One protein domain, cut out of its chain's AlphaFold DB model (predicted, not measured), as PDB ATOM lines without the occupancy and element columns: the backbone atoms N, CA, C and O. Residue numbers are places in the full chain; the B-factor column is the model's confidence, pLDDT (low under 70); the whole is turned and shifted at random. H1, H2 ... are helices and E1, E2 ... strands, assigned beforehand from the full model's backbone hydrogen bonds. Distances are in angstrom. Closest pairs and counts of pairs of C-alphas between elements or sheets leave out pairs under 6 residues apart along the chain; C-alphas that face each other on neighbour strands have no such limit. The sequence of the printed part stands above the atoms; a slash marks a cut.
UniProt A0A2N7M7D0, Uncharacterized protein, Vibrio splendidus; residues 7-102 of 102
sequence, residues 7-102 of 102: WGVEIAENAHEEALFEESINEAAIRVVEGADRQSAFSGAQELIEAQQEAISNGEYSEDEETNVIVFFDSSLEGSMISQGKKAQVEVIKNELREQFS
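Overview. This is residues 7 to 102 of the 102 residues of an uncharacterized protein of Vibrio splendidus (UniProt A0A2N7M7D0). Two long helices, H1 and H2, make a V: H1 runs in to the closed end, the chain turns tightly, and H2 runs away from it, while residues 7 to 19 of H1 stick out as a free arm. H3 packs on H1 near the closed end of the V, and a small two-stranded hairpin, E1 and E2, sits beside the far end of H2, near Ala 55, with a long stretch, residues 73 to 86, leading from it back to H3. The printed part has 96 residues, with three named helices and two named strands in the order H1, H2, E1, E2, H3; the sheet's order is E1 - E2, antiparallel, and the class is mostly helix. The whole is compact, with a radius of gyration of the C-alphas of 14.5 A and spans of 37 by 33 by 24 A.

Arrangement. Start at H1, residues 7 to 34, whose residues 7 to 19 stand free. Its residues 20 to 32 alone touch H2, residues 38 to 58, and the closest C-alphas are those of Ala 28 and Ala 41, 4.7 A apart. H1 and H2 run opposite ways at a steep tilt of 55 degrees. Go on to the hairpin of E1, residues 61 to 64, and E2, residues 69 to 72, antiparallel at 156 degrees between their directions. Look there for N 62 and O 71, 2.8 A apart, and N 64 and O 69, 2.9 A apart, both within hydrogen-bond range. H1 is apart from both strands. Then find H3, residues 87 to 101, which touches H1 through residues 25 to 33 of H1 alone; the closest C-alphas are those of Ala 29 and Lys 94, 5.1 A apart. H1 and H3 run opposite ways at a steep tilt of 54 degrees. H3 and H2 are close but not clearly touching, about perpendicular at 87 degrees, with the closest C-alphas, those of Arg 38 and Leu 97, 7.5 A apart. In H1, H2 and H3 every O i to N i+4 pair is within hydrogen-bond range.

Along the chain. Find C-alpha 7 at (160.977, 122.531, 152.664); from there H1 runs 40.8 A to C-alpha 34. H2 runs 30.1 A from C-alpha 38 to C-alpha 58 at (172.918, 113.111, 177.276). E1 measures 9.9 A from C-alpha 61 to 64, and E2 9.8 A from C-alpha 69 to 72. H3 runs 20.6 A from C-alpha 87 to C-alpha 101 at (181.239, 136.063, 161.074).

Size, cuts and confidence. The two C-alphas farthest apart are those of Trp 7 and Gly 85, 43.1 A. The printed part has no cut and ends at residue 102, the chain's last. The link from E2 to H3, 14 residues, is long. Mean pLDDT of the printed part is 82.4, and residues 7 to 14 and 81 to 84 are under 70.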
ATOM      1  N   TRP A   7     160.978 121.081 152.429       51.97
ATOM      2  CA  TRP A   7     160.977 122.531 152.664       51.97
ATOM      3  C   TRP A   7     160.760 122.915 154.134       51.97
ATOM      4  O   TRP A   7     161.377 123.849 154.624       51.97
ATOM      5  N   GLY A   8     159.889 122.198 154.852       57.66
ATOM      6  CA  GLY A   8     159.656 122.461 156.277       57.66
ATOM      7  C   GLY A   8     160.822 122.037 157.175       57.66
ATOM      8  O   GLY A   8     161.022 122.646 158.219       57.66
ATOM      9  N   VAL A   9     161.587 121.023 156.755       61.53
ATOM     10  CA  VAL A   9     162.780 120.541 157.467       61.53
ATOM     11  C   VAL A   9     163.943 121.501 157.234       61.53
ATOM     12  O   VAL A   9     164.520 121.972 158.200       61.53
ATOM     13  N   GLU A  10     164.179 121.913 155.985       60.19
ATOM     14  CA  GLU A  10     165.204 122.906 155.636       60.19
ATOM     15  C   GLU A  10     164.966 124.256 156.340       60.19
ATOM     16  O   GLU A  10     165.908 124.883 156.809       60.19
ATOM     17  N   ILE A  11     163.709 124.707 156.478       62.44
ATOM     18  CA  ILE A  11     163.389 125.935 157.232       62.44
ATOM     19  C   ILE A  11     163.672 125.770 158.733       62.44
ATOM     20  O   ILE A  11     164.144 126.710 159.368       62.44
ATOM     21  N   ALA A  12     163.366 124.604 159.307       58.44
ATOM     22  CA  ALA A  12     163.592 124.341 160.726       58.44
ATOM     23  C   ALA A  12     165.085 124.196 161.056       58.44
ATOM     24  O   ALA A  12     165.530 124.721 162.072       58.44
ATOM     25  N   GLU A  13     165.851 123.541 160.184       65.62
ATOM     26  CA  GLU A  13     167.310 123.428 160.283       65.62
ATOM     27  C   GLU A  13     167.965 124.809 160.196       65.62
ATOM     28  O   GLU A  13     168.744 125.172 161.068       65.62
ATOM     29  N   ASN A  14     167.555 125.635 159.232       69.31
ATOM     30  CA  ASN A  14     168.122 126.972 159.057       69.31
ATOM     31  C   ASN A  14     167.800 127.907 160.242       69.31
ATOM     32  O   ASN A  14     168.648 128.668 160.694       69.31
ATOM     33  N   ALA A  15     166.589 127.815 160.805       70.94
ATOM     34  CA  ALA A  15     166.227 128.562 162.011       70.94
ATOM     35  C   ALA A  15     166.991 128.079 163.258       70.94
ATOM     36  O   ALA A  15     167.286 128.876 164.147       70.94
ATOM     37  N   HIS A  16     167.304 126.783 163.333       76.06
ATOM     38  CA  HIS A  16     168.114 126.218 164.409       76.06
ATOM     39  C   HIS A  16     169.572 126.676 164.310       76.06
ATOM     40  O   HIS A  16     170.132 127.131 165.304       76.06
ATOM     41  N   GLU A  17     170.156 126.635 163.113       77.12
ATOM     42  CA  GLU A  17     171.504 127.148 162.851       77.12
ATOM     43  C   GLU A  17     171.607 128.649 163.155       77.12
ATOM     44  O   GLU A  17     172.557 129.079 163.810       77.12
ATOM     45  N   GLU A  18     170.609 129.450 162.766       80.94
ATOM     46  CA  GLU A  18     170.584 130.883 163.076       80.94
ATOM     47  C   GLU A  18     170.473 131.145 164.588       80.94
ATOM     48  O   GLU A  18     171.150 132.030 165.112       80.94
ATOM     49  N   ALA A  19     169.675 130.354 165.313       80.69
ATOM     50  CA  ALA A  19     169.570 130.464 166.766       80.69
ATOM     51  C   ALA A  19     170.900 130.135 167.466       80.69
ATOM     52  O   ALA A  19     171.324 130.882 168.349       80.69
ATOM     53  N   LEU A  20     171.584 129.071 167.035       83.69
ATOM     54  CA  LEU A  20     172.899 128.699 167.569       83.69
ATOM     55  C   LEU A  20     173.964 129.740 167.259       83.69
ATOM     56  O   LEU A  20     174.818 130.038 168.096       83.69
ATOM     57  N   PHE A  21     173.906 130.324 166.066       85.31
ATOM     58  CA  PHE A  21     174.794 131.409 165.693       85.31
ATOM     59  C   PHE A  21     174.568 132.643 166.574       85.31
ATOM     60  O   PHE A  21     175.525 133.208 167.097       85.31
ATOM     61  N   GLU A  22     173.316 133.040 166.809       86.12
ATOM     62  CA  GLU A  22     172.984 134.163 167.696       86.12
ATOM     63  C   GLU A  22     173.450 133.937 169.139       86.12
ATOM     64  O   GLU A  22     173.961 134.866 169.775       86.12
ATOM     65  N   GLU A  23     173.305 132.715 169.649       84.69
ATOM     66  CA  GLU A  23     173.782 132.326 170.976       84.69
ATOM     67  C   GLU A  23     175.314 132.375 171.052       84.69
ATOM     68  O   GLU A  23     175.870 132.994 171.966       84.69
ATOM     69  N   SER A  24     175.995 131.855 170.025       87.38
ATOM     70  CA  SER A  24     177.461 131.880 169.903       87.38
ATOM     71  C   SER A  24     177.993 133.303 169.872       87.38
ATOM     72  O   SER A  24     178.957 133.637 170.557       87.38
ATOM     73  N   ILE A  25     177.343 134.175 169.105       90.44
ATOM     74  CA  ILE A  25     177.723 135.580 168.968       90.44
ATOM     75  C   ILE A  25     177.488 136.347 170.273       90.44
ATOM     76  O   ILE A  25     178.303 137.200 170.636       90.44
ATOM     77  N   ASN A  26     176.420 136.034 171.010       88.81
ATOM     78  CA  ASN A  26     176.176 136.629 172.320       88.81
ATOM     79  C   ASN A  26     177.262 136.229 173.331       88.81
ATOM     80  O   ASN A  26     177.897 137.107 173.911       88.81
ATOM     81  N   GLU A  27     177.538 134.936 173.496       88.69
ATOM     82  CA  GLU A  27     178.576 134.446 174.418       88.69
ATOM     83  C   GLU A  27     179.974 134.953 174.017       88.69
ATOM     84  O   GLU A  27     180.745 135.429 174.858       88.69
ATOM     85  N   ALA A  28     180.287 134.963 172.719       88.12
ATOM     86  CA  ALA A  28     181.536 135.520 172.209       88.12
ATOM     87  C   ALA A  28     181.675 137.011 172.549       88.12
ATOM     88  O   ALA A  28     182.746 137.451 172.973       88.12
ATOM     89  N   ALA A  29     180.603 137.798 172.426       88.50
ATOM     90  CA  ALA A  29     180.629 139.213 172.779       88.50
ATOM     91  C   ALA A  29     180.937 139.431 174.268       88.50
ATOM     92  O   ALA A  29     181.686 140.350 174.611       88.50
ATOM     93  N   ILE A  30     180.430 138.567 175.149       87.88
ATOM     94  CA  ILE A  30     180.727 138.609 176.588       87.88
ATOM     95  C   ILE A  30     182.210 138.335 176.829       87.88
ATOM     96  O   ILE A  30     182.885 139.141 177.475       87.88
ATOM     97  N   ARG A  31     182.749 137.274 176.225       88.31
ATOM     98  CA  ARG A  31     184.169 136.905 176.334       88.31
ATOM     99  C   ARG A  31     185.099 138.004 175.820       88.31
ATOM    100  O   ARG A  31     186.113 138.304 176.452       88.31
ATOM    101  N   VAL A  32     184.746 138.671 174.719       89.19
ATOM    102  CA  VAL A  32     185.510 139.822 174.199       89.19
ATOM    103  C   VAL A  32     185.484 140.993 175.180       89.19
ATOM    104  O   VAL A  32     186.515 141.612 175.445       89.19
ATOM    105  N   VAL A  33     184.324 141.284 175.769       88.06
ATOM    106  CA  VAL A  33     184.163 142.328 176.794       88.06
ATOM    107  C   VAL A  33     184.960 142.028 178.077       88.06
ATOM    108  O   VAL A  33     185.310 142.944 178.838       88.06
ATOM    109  N   GLU A  34     185.249 140.756 178.336       84.88
ATOM    110  CA  GLU A  34     186.105 140.287 179.428       84.88
ATOM    111  C   GLU A  34     187.599 140.269 179.075       84.88
ATOM    112  O   GLU A  34     188.435 140.200 179.976       84.88
ATOM    113  N   GLY A  35     187.944 140.452 177.798       85.19
ATOM    114  CA  GLY A  35     189.315 140.636 177.325       85.19
ATOM    115  C   GLY A  35     189.846 139.526 176.419       85.19
ATOM    116  O   GLY A  35     191.031 139.562 176.085       85.19
ATOM    117  N   ALA A  36     189.018 138.561 176.011       87.75
ATOM    118  CA  ALA A  36     189.394 137.594 174.982       87.75
ATOM    119  C   ALA A  36     189.506 138.267 173.603       87.75
ATOM    120  O   ALA A  36     188.825 139.254 173.307       87.75
ATOM    121  N   ASP A  37     190.358 137.732 172.728       92.50
ATOM    122  CA  ASP A  37     190.356 138.157 171.331       92.50
ATOM    123  C   ASP A  37     189.092 137.650 170.617       92.50
ATOM    124  O   ASP A  37     188.533 136.615 170.973       92.50
ATOM    125  N   ARG A  38     188.635 138.383 169.594       88.88
ATOM    126  CA  ARG A  38     187.369 138.101 168.893       88.88
ATOM    127  C   ARG A  38     187.293 136.688 168.310       88.88
ATOM    128  O   ARG A  38     186.214 136.110 168.290       88.88
ATOM    129  N   GLN A  39     188.411 136.146 167.831       88.88
ATOM    130  CA  GLN A  39     188.419 134.858 167.147       88.88
ATOM    131  C   GLN A  39     188.401 133.702 168.150       88.88
ATOM    132  O   GLN A  39     187.567 132.812 168.021       88.88
ATOM    133  N   SER A  40     189.228 133.758 169.193       89.19
ATOM    134  CA  SER A  40     189.199 132.779 170.286       89.19
ATOM    135  C   SER A  40     187.899 132.855 171.086       89.19
ATOM    136  O   SER A  40     187.401 131.831 171.543       89.19
ATOM    137  N   ALA A  41     187.324 134.052 171.243       89.00
ATOM    138  CA  ALA A  41     186.022 134.234 171.874       89.00
ATOM    139  C   ALA A  41     184.908 133.548 171.081       89.00
ATOM    140  O   ALA A  41     184.091 132.859 171.681       89.00
ATOM    141  N   PHE A  42     184.902 133.703 169.753       89.94
ATOM    142  CA  PHE A  42     183.927 133.047 168.886       89.94
ATOM    143  C   PHE A  42     184.101 131.527 168.879       89.94
ATOM    144  O   PHE A  42     183.146 130.816 169.174       89.94
ATOM    145  N   SER A  43     185.317 131.019 168.654       89.88
ATOM    146  CA  SER A  43     185.575 129.572 168.686       89.88
ATOM    147  C   SER A  43     185.239 128.956 170.045       89.88
ATOM    148  O   SER A  43     184.547 127.947 170.104       89.88
ATOM    149  N   GLY A  44     185.638 129.595 171.146       88.19
ATOM    150  CA  GLY A  44     185.317 129.097 172.481       88.19
ATOM    151  C   GLY A  44     183.831 129.201 172.845       88.19
ATOM    152  O   GLY A  44     183.382 128.462 173.716       88.19
ATOM    153  N   ALA A  45     183.075 130.116 172.226       88.38
ATOM    154  CA  ALA A  45     181.623 130.189 172.379       88.38
ATOM    155  C   ALA A  45     180.921 129.066 171.602       88.38
ATOM    156  O   ALA A  45     180.008 128.449 172.139       88.38
ATOM    157  N   GLN A  46     181.387 128.757 170.388       88.56
ATOM    158  CA  GLN A  46     180.888 127.613 169.618       88.56
ATOM    159  C   GLN A  46     181.134 126.295 170.359       88.56
ATOM    160  O   GLN A  46     180.198 125.529 170.553       88.56
ATOM    161  N   GLU A  47     182.356 126.075 170.857       90.06
ATOM    162  CA  GLU A  47     182.698 124.884 171.650       90.06
ATOM    163  C   GLU A  47     181.826 124.756 172.910       90.06
ATOM    164  O   GLU A  47     181.402 123.656 173.259       90.06
ATOM    165  N   LEU A  48     181.529 125.876 173.584       89.50
ATOM    166  CA  LEU A  48     180.648 125.879 174.754       89.50
ATOM    167  C   LEU A  48     179.234 125.423 174.385       89.50
ATOM    168  O   LEU A  48     178.674 124.567 175.063       89.50
ATOM    169  N   ILE A  49     178.663 125.990 173.324       88.75
ATOM    170  CA  ILE A  49     177.289 125.699 172.902       88.75
ATOM    171  C   ILE A  49     177.171 124.265 172.395       88.75
ATOM    172  O   ILE A  49     176.224 123.571 172.754       88.75
ATOM    173  N   GLU A  50     178.150 123.780 171.630       88.19
ATOM    174  CA  GLU A  50     178.211 122.373 171.220       88.19
ATOM    175  C   GLU A  50     178.231 121.442 172.441       88.19
ATOM    176  O   GLU A  50     177.463 120.481 172.504       88.19
ATOM    177  N   ALA A  51     179.038 121.761 173.456       87.56
ATOM    178  CA  ALA A  51     179.112 120.970 174.680       87.56
ATOM    179  C   ALA A  51     177.825 121.052 175.526       87.56
ATOM    180  O   ALA A  51     177.399 120.051 176.103       87.56
ATOM    181  N   GLN A  52     177.148 122.205 175.561       87.25
ATOM    182  CA  GLN A  52     175.828 122.349 176.184       87.25
ATOM    183  C   GLN A  52     174.770 121.501 175.467       87.25
ATOM    184  O   GLN A  52     173.979 120.820 176.120       87.25
ATOM    185  N   GLN A  53     174.758 121.501 174.132       87.50
ATOM    186  CA  GLN A  53     173.853 120.660 173.348       87.50
ATOM    187  C   GLN A  53     174.107 119.172 173.588       87.50
ATOM    188  O   GLN A  53     173.155 118.399 173.730       87.50
ATOM    189  N   GLU A  54     175.374 118.767 173.663       87.75
ATOM    190  CA  GLU A  54     175.752 117.394 173.989       87.75
ATOM    191  C   GLU A  54     175.280 117.010 175.398       87.75
ATOM    192  O   GLU A  54     174.637 115.971 175.565       87.75
ATOM    193  N   ALA A  55     175.497 117.872 176.395       86.62
ATOM    194  CA  ALA A  55     175.020 117.654 177.758       86.62
ATOM    195  C   ALA A  55     173.486 117.563 177.827       86.62
ATOM    196  O   ALA A  55     172.952 116.678 178.499       86.62
ATOM    197  N   ILE A  56     172.758 118.404 177.084       87.44
ATOM    198  CA  ILE A  56     171.292 118.320 176.970       87.44
ATOM    199  C   ILE A  56     170.871 116.981 176.357       87.44
ATOM    200  O   ILE A  56     169.996 116.301 176.894       87.44
ATOM    201  N   SER A  57     171.519 116.567 175.268       88.12
ATOM    202  CA  SER A  57     171.244 115.294 174.589       88.12
ATOM    203  C   SER A  57     171.501 114.082 175.496       88.12
ATOM    204  O   SER A  57     170.734 113.116 175.491       88.12
ATOM    205  N   ASN A  58     172.543 114.156 176.325       89.19
ATOM    206  CA  ASN A  58     172.918 113.111 177.276       89.19
ATOM    207  C   ASN A  58     172.099 113.150 178.581       89.19
ATOM    208  O   ASN A  58     172.198 112.224 179.389       89.19
ATOM    209  N   GLY A  59     171.277 114.184 178.794       87.75
ATOM    210  CA  GLY A  59     170.531 114.386 180.040       87.75
ATOM    211  C   GLY A  59     171.420 114.780 181.225       87.75
ATOM    212  O   GLY A  59     171.070 114.514 182.373       87.75
ATOM    213  N   GLU A  60     172.574 115.393 180.960       90.25
ATOM    214  CA  GLU A  60     173.556 115.865 181.945       90.25
ATOM    215  C   GLU A  60     173.255 117.294 182.434       90.25
ATOM    216  O   GLU A  60     174.145 118.122 182.643       90.25
ATOM    217  N   TYR A  61     171.971 117.591 182.614       89.25
ATOM    218  CA  TYR A  61     171.479 118.869 183.106       89.25
ATOM    219  C   TYR A  61     170.298 118.659 184.054       89.25
ATOM    220  O   TYR A  61     169.622 117.629 184.040       89.25
ATOM    221  N   SER A  62     170.043 119.660 184.886       86.69
ATOM    222  CA  SER A  62     168.852 119.774 185.713       86.69
ATOM    223  C   SER A  62     168.160 121.083 185.378       86.69
ATOM    224  O   SER A  62     168.788 122.136 185.376       86.69
ATOM    225  N   GLU A  63     166.862 121.022 185.128       84.75
ATOM    226  CA  GLU A  63     166.036 122.210 184.954       84.75
ATOM    227  C   GLU A  63     165.347 122.537 186.278       84.75
ATOM    228  O   GLU A  63     164.717 121.679 186.900       84.75
ATOM    229  N   ASP A  64     165.503 123.771 186.741       84.31
ATOM    230  CA  ASP A  64     164.751 124.287 187.875       84.31
ATOM    231  C   ASP A  64     163.366 124.746 187.386       84.31
ATOM    232  O   ASP A  64     163.245 125.747 186.679       84.31
ATOM    233  N   GLU A  65     162.313 124.009 187.755       78.38
ATOM    234  CA  GLU A  65     160.935 124.260 187.296       78.38
ATOM    235  C   GLU A  65     160.363 125.618 187.756       78.38
ATOM    236  O   GLU A  65     159.420 126.129 187.148       78.38
ATOM    237  N   GLU A  66     160.899 126.228 188.821       79.38
ATOM    238  CA  GLU A  66     160.415 127.522 189.328       79.38
ATOM    239  C   GLU A  66     161.037 128.700 188.574       79.38
ATOM    240  O   GLU A  66     160.393 129.736 188.375       79.38
ATOM    241  N   THR A  67     162.287 128.551 188.146       75.31
ATOM    242  CA  THR A  67     163.068 129.623 187.519       75.31
ATOM    243  C   THR A  67     163.285 129.430 186.018       75.31
ATOM    244  O   THR A  67     163.687 130.383 185.352       75.31
ATOM    245  N   ASN A  68     162.949 128.254 185.469       71.31
ATOM    246  CA  ASN A  68     163.280 127.812 184.103       71.31
ATOM    247  C   ASN A  68     164.776 127.980 183.788       71.31
ATOM    248  O   ASN A  68     165.158 128.340 182.674       71.31
ATOM    249  N   VAL A  69     165.626 127.788 184.799       79.50
ATOM    250  CA  VAL A  69     167.080 127.846 184.645       79.50
ATOM    251  C   VAL A  69     167.587 126.428 184.432       79.50
ATOM    252  O   VAL A  69     167.331 125.538 185.245       79.50
ATOM    253  N   ILE A  70     168.312 126.232 183.334       81.19
ATOM    254  CA  ILE A  70     169.074 125.012 183.081       81.19
ATOM    255  C   ILE A  70     170.380 125.122 183.860       81.19
ATOM    256  O   ILE A  70     171.086 126.119 183.738       81.19
ATOM    257  N   VAL A  71     170.678 124.101 184.656       84.50
ATOM    258  CA  VAL A  71     171.940 123.945 185.378       84.50
ATOM    259  C   VAL A  71     172.614 122.678 184.879       84.50
ATOM    260  O   VAL A  71     172.035 121.591 184.952       84.50
ATOM    261  N   PHE A  72     173.836 122.792 184.381       87.44
ATOM    262  CA  PHE A  72     174.589 121.651 183.871       87.44
ATOM    263  C   PHE A  72     175.301 120.913 185.007       87.44
ATOM    264  O   PHE A  72     175.735 121.512 185.994       87.44
ATOM    265  N   PHE A  73     175.445 119.589 184.889       86.88
ATOM    266  CA  PHE A  73     176.245 118.826 185.858       86.88
ATOM    267  C   PHE A  73     177.719 119.235 185.816       86.88
ATOM    268  O   PHE A  73     178.393 119.229 186.849       86.88
ATOM    269  N   ASP A  74     178.201 119.624 184.635       85.38
ATOM    270  CA  ASP A  74     179.473 120.308 184.473       85.38
ATOM    271  C   ASP A  74     179.269 121.827 184.525       85.38
ATOM    272  O   ASP A  74     178.796 122.450 183.578       85.38
ATOM    273  N   SER A  75     179.689 122.443 185.633       84.12
ATOM    274  CA  SER A  75     179.599 123.893 185.829       84.12
ATOM    275  C   SER A  75     180.435 124.717 184.841       84.12
ATOM    276  O   SER A  75     180.280 125.932 184.787       84.12
ATOM    277  N   SER A  76     181.367 124.101 184.103       84.75
ATOM    278  CA  SER A  76     182.126 124.794 183.053       84.75
ATOM    279  C   SER A  76     181.293 125.074 181.799       84.75
ATOM    280  O   SER A  76     181.680 125.926 181.002       84.75
ATOM    281  N   LEU A  77     180.144 124.402 181.664       82.38
ATOM    282  CA  LEU A  77     179.160 124.637 180.610       82.38
ATOM    283  C   LEU A  77     178.247 125.826 180.913       82.38
ATOM    284  O   LEU A  77     177.474 126.235 180.054       82.38
ATOM    285  N   GLU A  78     178.320 126.398 182.112       82.31
ATOM    286  CA  GLU A  78     177.538 127.577 182.461       82.31
ATOM    287  C   GLU A  78     178.030 128.794 181.665       82.31
ATOM    288  O   GLU A  78     179.222 129.111 181.641       82.31
ATOM    289  N   GLY A  79     177.094 129.481 181.006       71.00
ATOM    290  CA  GLY A  79     177.387 130.668 180.206       71.00
ATOM    291  C   GLY A  79     177.929 131.831 181.040       71.00
ATOM    292  O   GLY A  79     177.682 131.954 182.246       71.00
ATOM    293  N   SER A  80     178.650 132.736 180.382       71.88
ATOM    294  CA  SER A  80     179.235 133.890 181.060       71.88
ATOM    295  C   SER A  80     178.144 134.917 181.388       71.88
ATOM    296  O   SER A  80     177.385 135.355 180.524       71.88
ATOM    297  N   MET A  81     178.038 135.353 182.647       69.50
ATOM    298  CA  MET A  81     177.034 136.355 183.022       69.50
ATOM    299  C   MET A  81     177.433 137.767 182.577       69.50
ATOM    300  O   MET A  81     178.451 138.317 183.004       69.50
ATOM    301  N   ILE A  82     176.555 138.434 181.820       69.44
ATOM    302  CA  ILE A  82     176.732 139.851 181.477       69.44
ATOM    303  C   ILE A  82     176.648 140.707 182.745       69.44
ATOM    304  O   ILE A  82     175.566 140.949 183.291       69.44
ATOM    305  N   SER A  83     177.783 141.261 183.177       69.31
ATOM    306  CA  SER A  83     177.783 142.289 184.222       69.31
ATOM    307  C   SER A  83     176.874 143.466 183.820       69.31
ATOM    308  O   SER A  83     176.977 144.008 182.717       69.31
ATOM    309  N   GLN A  84     175.965 143.883 184.714       68.00
ATOM    310  CA  GLN A  84     174.893 144.847 184.401       68.00
ATOM    311  C   GLN A  84     175.390 146.178 183.797       68.00
ATOM    312  O   GLN A  84     174.653 146.816 183.051       68.00
ATOM    313  N   GLY A  85     176.639 146.577 184.065       71.88
ATOM    314  CA  GLY A  85     177.250 147.796 183.523       71.88
ATOM    315  C   GLY A  85     177.824 147.678 182.107       71.88
ATOM    316  O   GLY A  85     178.127 148.703 181.502       71.88
ATOM    317  N   LYS A  86     177.971 146.466 181.560       80.44
ATOM    318  CA  LYS A  86     178.604 146.240 180.250       80.44
ATOM    319  C   LYS A  86     177.632 145.816 179.148       80.44
ATOM    320  O   LYS A  86     178.061 145.619 178.019       80.44
ATOM    321  N   LYS A  87     176.325 145.761 179.429       81.50
ATOM    322  CA  LYS A  87     175.287 145.383 178.449       81.50
ATOM    323  C   LYS A  87     175.395 146.154 177.130       81.50
ATOM    324  O   LYS A  87     175.400 145.549 176.071       81.50
ATOM    325  N   ALA A  88     175.566 147.477 177.192       83.50
ATOM    326  CA  ALA A  88     175.708 148.296 175.988       83.50
ATOM    327  C   ALA A  88     176.975 147.964 175.174       83.50
ATOM    328  O   ALA A  88     176.957 148.066 173.955       83.50
ATOM    329  N   GLN A  89     178.067 147.562 175.834       84.00
ATOM    330  CA  GLN A  89     179.300 147.151 175.155       84.00
ATOM    331  C   GLN A  89     179.148 145.769 174.521       84.00
ATOM    332  O   GLN A  89     179.582 145.586 173.388       84.00
ATOM    333  N   VAL A  90     178.499 144.835 175.227       86.06
ATOM    334  CA  VAL A  90     178.171 143.506 174.697       86.06
ATOM    335  C   VAL A  90     177.320 143.647 173.440       86.06
ATOM    336  O   VAL A  90     177.695 143.088 172.426       86.06
ATOM    337  N   GLU A  91     176.265 144.466 173.444       86.31
ATOM    338  CA  GLU A  91     175.419 144.686 172.256       86.31
ATOM    339  C   GLU A  91     176.188 145.260 171.054       86.31
ATOM    340  O   GLU A  91     175.986 144.836 169.917       86.31
ATOM    341  N   VAL A  92     177.098 146.215 171.282       90.12
ATOM    342  CA  VAL A  92     177.926 146.774 170.199       90.12
ATOM    343  C   VAL A  92     178.852 145.705 169.625       90.12
ATOM    344  O   VAL A  92     178.879 145.509 168.413       90.12
ATOM    345  N   ILE A  93     179.567 144.980 170.486       87.94
ATOM    346  CA  ILE A  93     180.487 143.919 170.061       87.94
ATOM    347  C   ILE A  93     179.722 142.765 169.411       87.94
ATOM    348  O   ILE A  93     180.199 142.209 168.431       87.94
ATOM    349  N   LYS A  94     178.520 142.447 169.893       89.31
ATOM    350  CA  LYS A  94     177.629 141.445 169.307       89.31
ATOM    351  C   LYS A  94     177.339 141.772 167.841       89.31
ATOM    352  O   LYS A  94     177.502 140.907 166.986       89.31
ATOM    353  N   ASN A  95     176.977 143.020 167.537       88.75
ATOM    354  CA  ASN A  95     176.737 143.455 166.158       88.75
ATOM    355  C   ASN A  95     178.014 143.416 165.304       88.75
ATOM    356  O   ASN A  95     177.964 142.944 164.173       88.75
ATOM    357  N   GLU A  96     179.159 143.842 165.847       88.88
ATOM    358  CA  GLU A  96     180.447 143.750 165.138       88.88
ATOM    359  C   GLU A  96     180.825 142.298 164.811       88.88
ATOM    360  O   GLU A  96     181.248 142.004 163.694       88.88
ATOM    361  N   LEU A  97     180.673 141.383 165.774       87.44
ATOM    362  CA  LEU A  97     180.958 139.961 165.583       87.44
ATOM    363  C   LEU A  97     179.986 139.345 164.578       87.44
ATOM    364  O   LEU A  97     180.415 138.587 163.713       87.44
ATOM    365  N   ARG A  98     178.702 139.711 164.641       88.25
ATOM    366  CA  ARG A  98     177.703 139.267 163.667       88.25
ATOM    367  C   ARG A  98     178.107 139.660 162.249       88.25
ATOM    368  O   ARG A  98     178.092 138.805 161.381       88.25
ATOM    369  N   GLU A  99     178.502 140.910 162.018       87.50
ATOM    370  CA  GLU A  99     178.967 141.370 160.697       87.50
ATOM    371  C   GLU A  99     180.284 140.709 160.259       87.50
ATOM    372  O   GLU A  99     180.538 140.554 159.067       87.50
ATOM    373  N   GLN A 100     181.141 140.339 161.211       86.06
ATOM    374  CA  GLN A 100     182.439 139.728 160.933       86.06
ATOM    375  C   GLN A 100     182.343 138.234 160.586       86.06
ATOM    376  O   GLN A 100     183.173 137.743 159.818       86.06
ATOM    377  N   PHE A 101     181.378 137.520 161.169       80.75
ATOM    378  CA  PHE A 101     181.239 136.063 161.074       80.75
ATOM    379  C   PHE A 101     179.962 135.599 160.342       80.75
ATOM    380  O   PHE A 101     179.735 134.392 160.281       80.75
ATOM    381  N   SER A 102     179.150 136.520 159.796       72.00
ATOM    382  CA  SER A 102     177.981 136.211 158.945       72.00
ATOM    383  C   SER A 102     178.341 135.619 157.590       72.00
ATOM    384  O   SER A 102     179.330 136.109 156.994       72.00
TER     385      SER A 102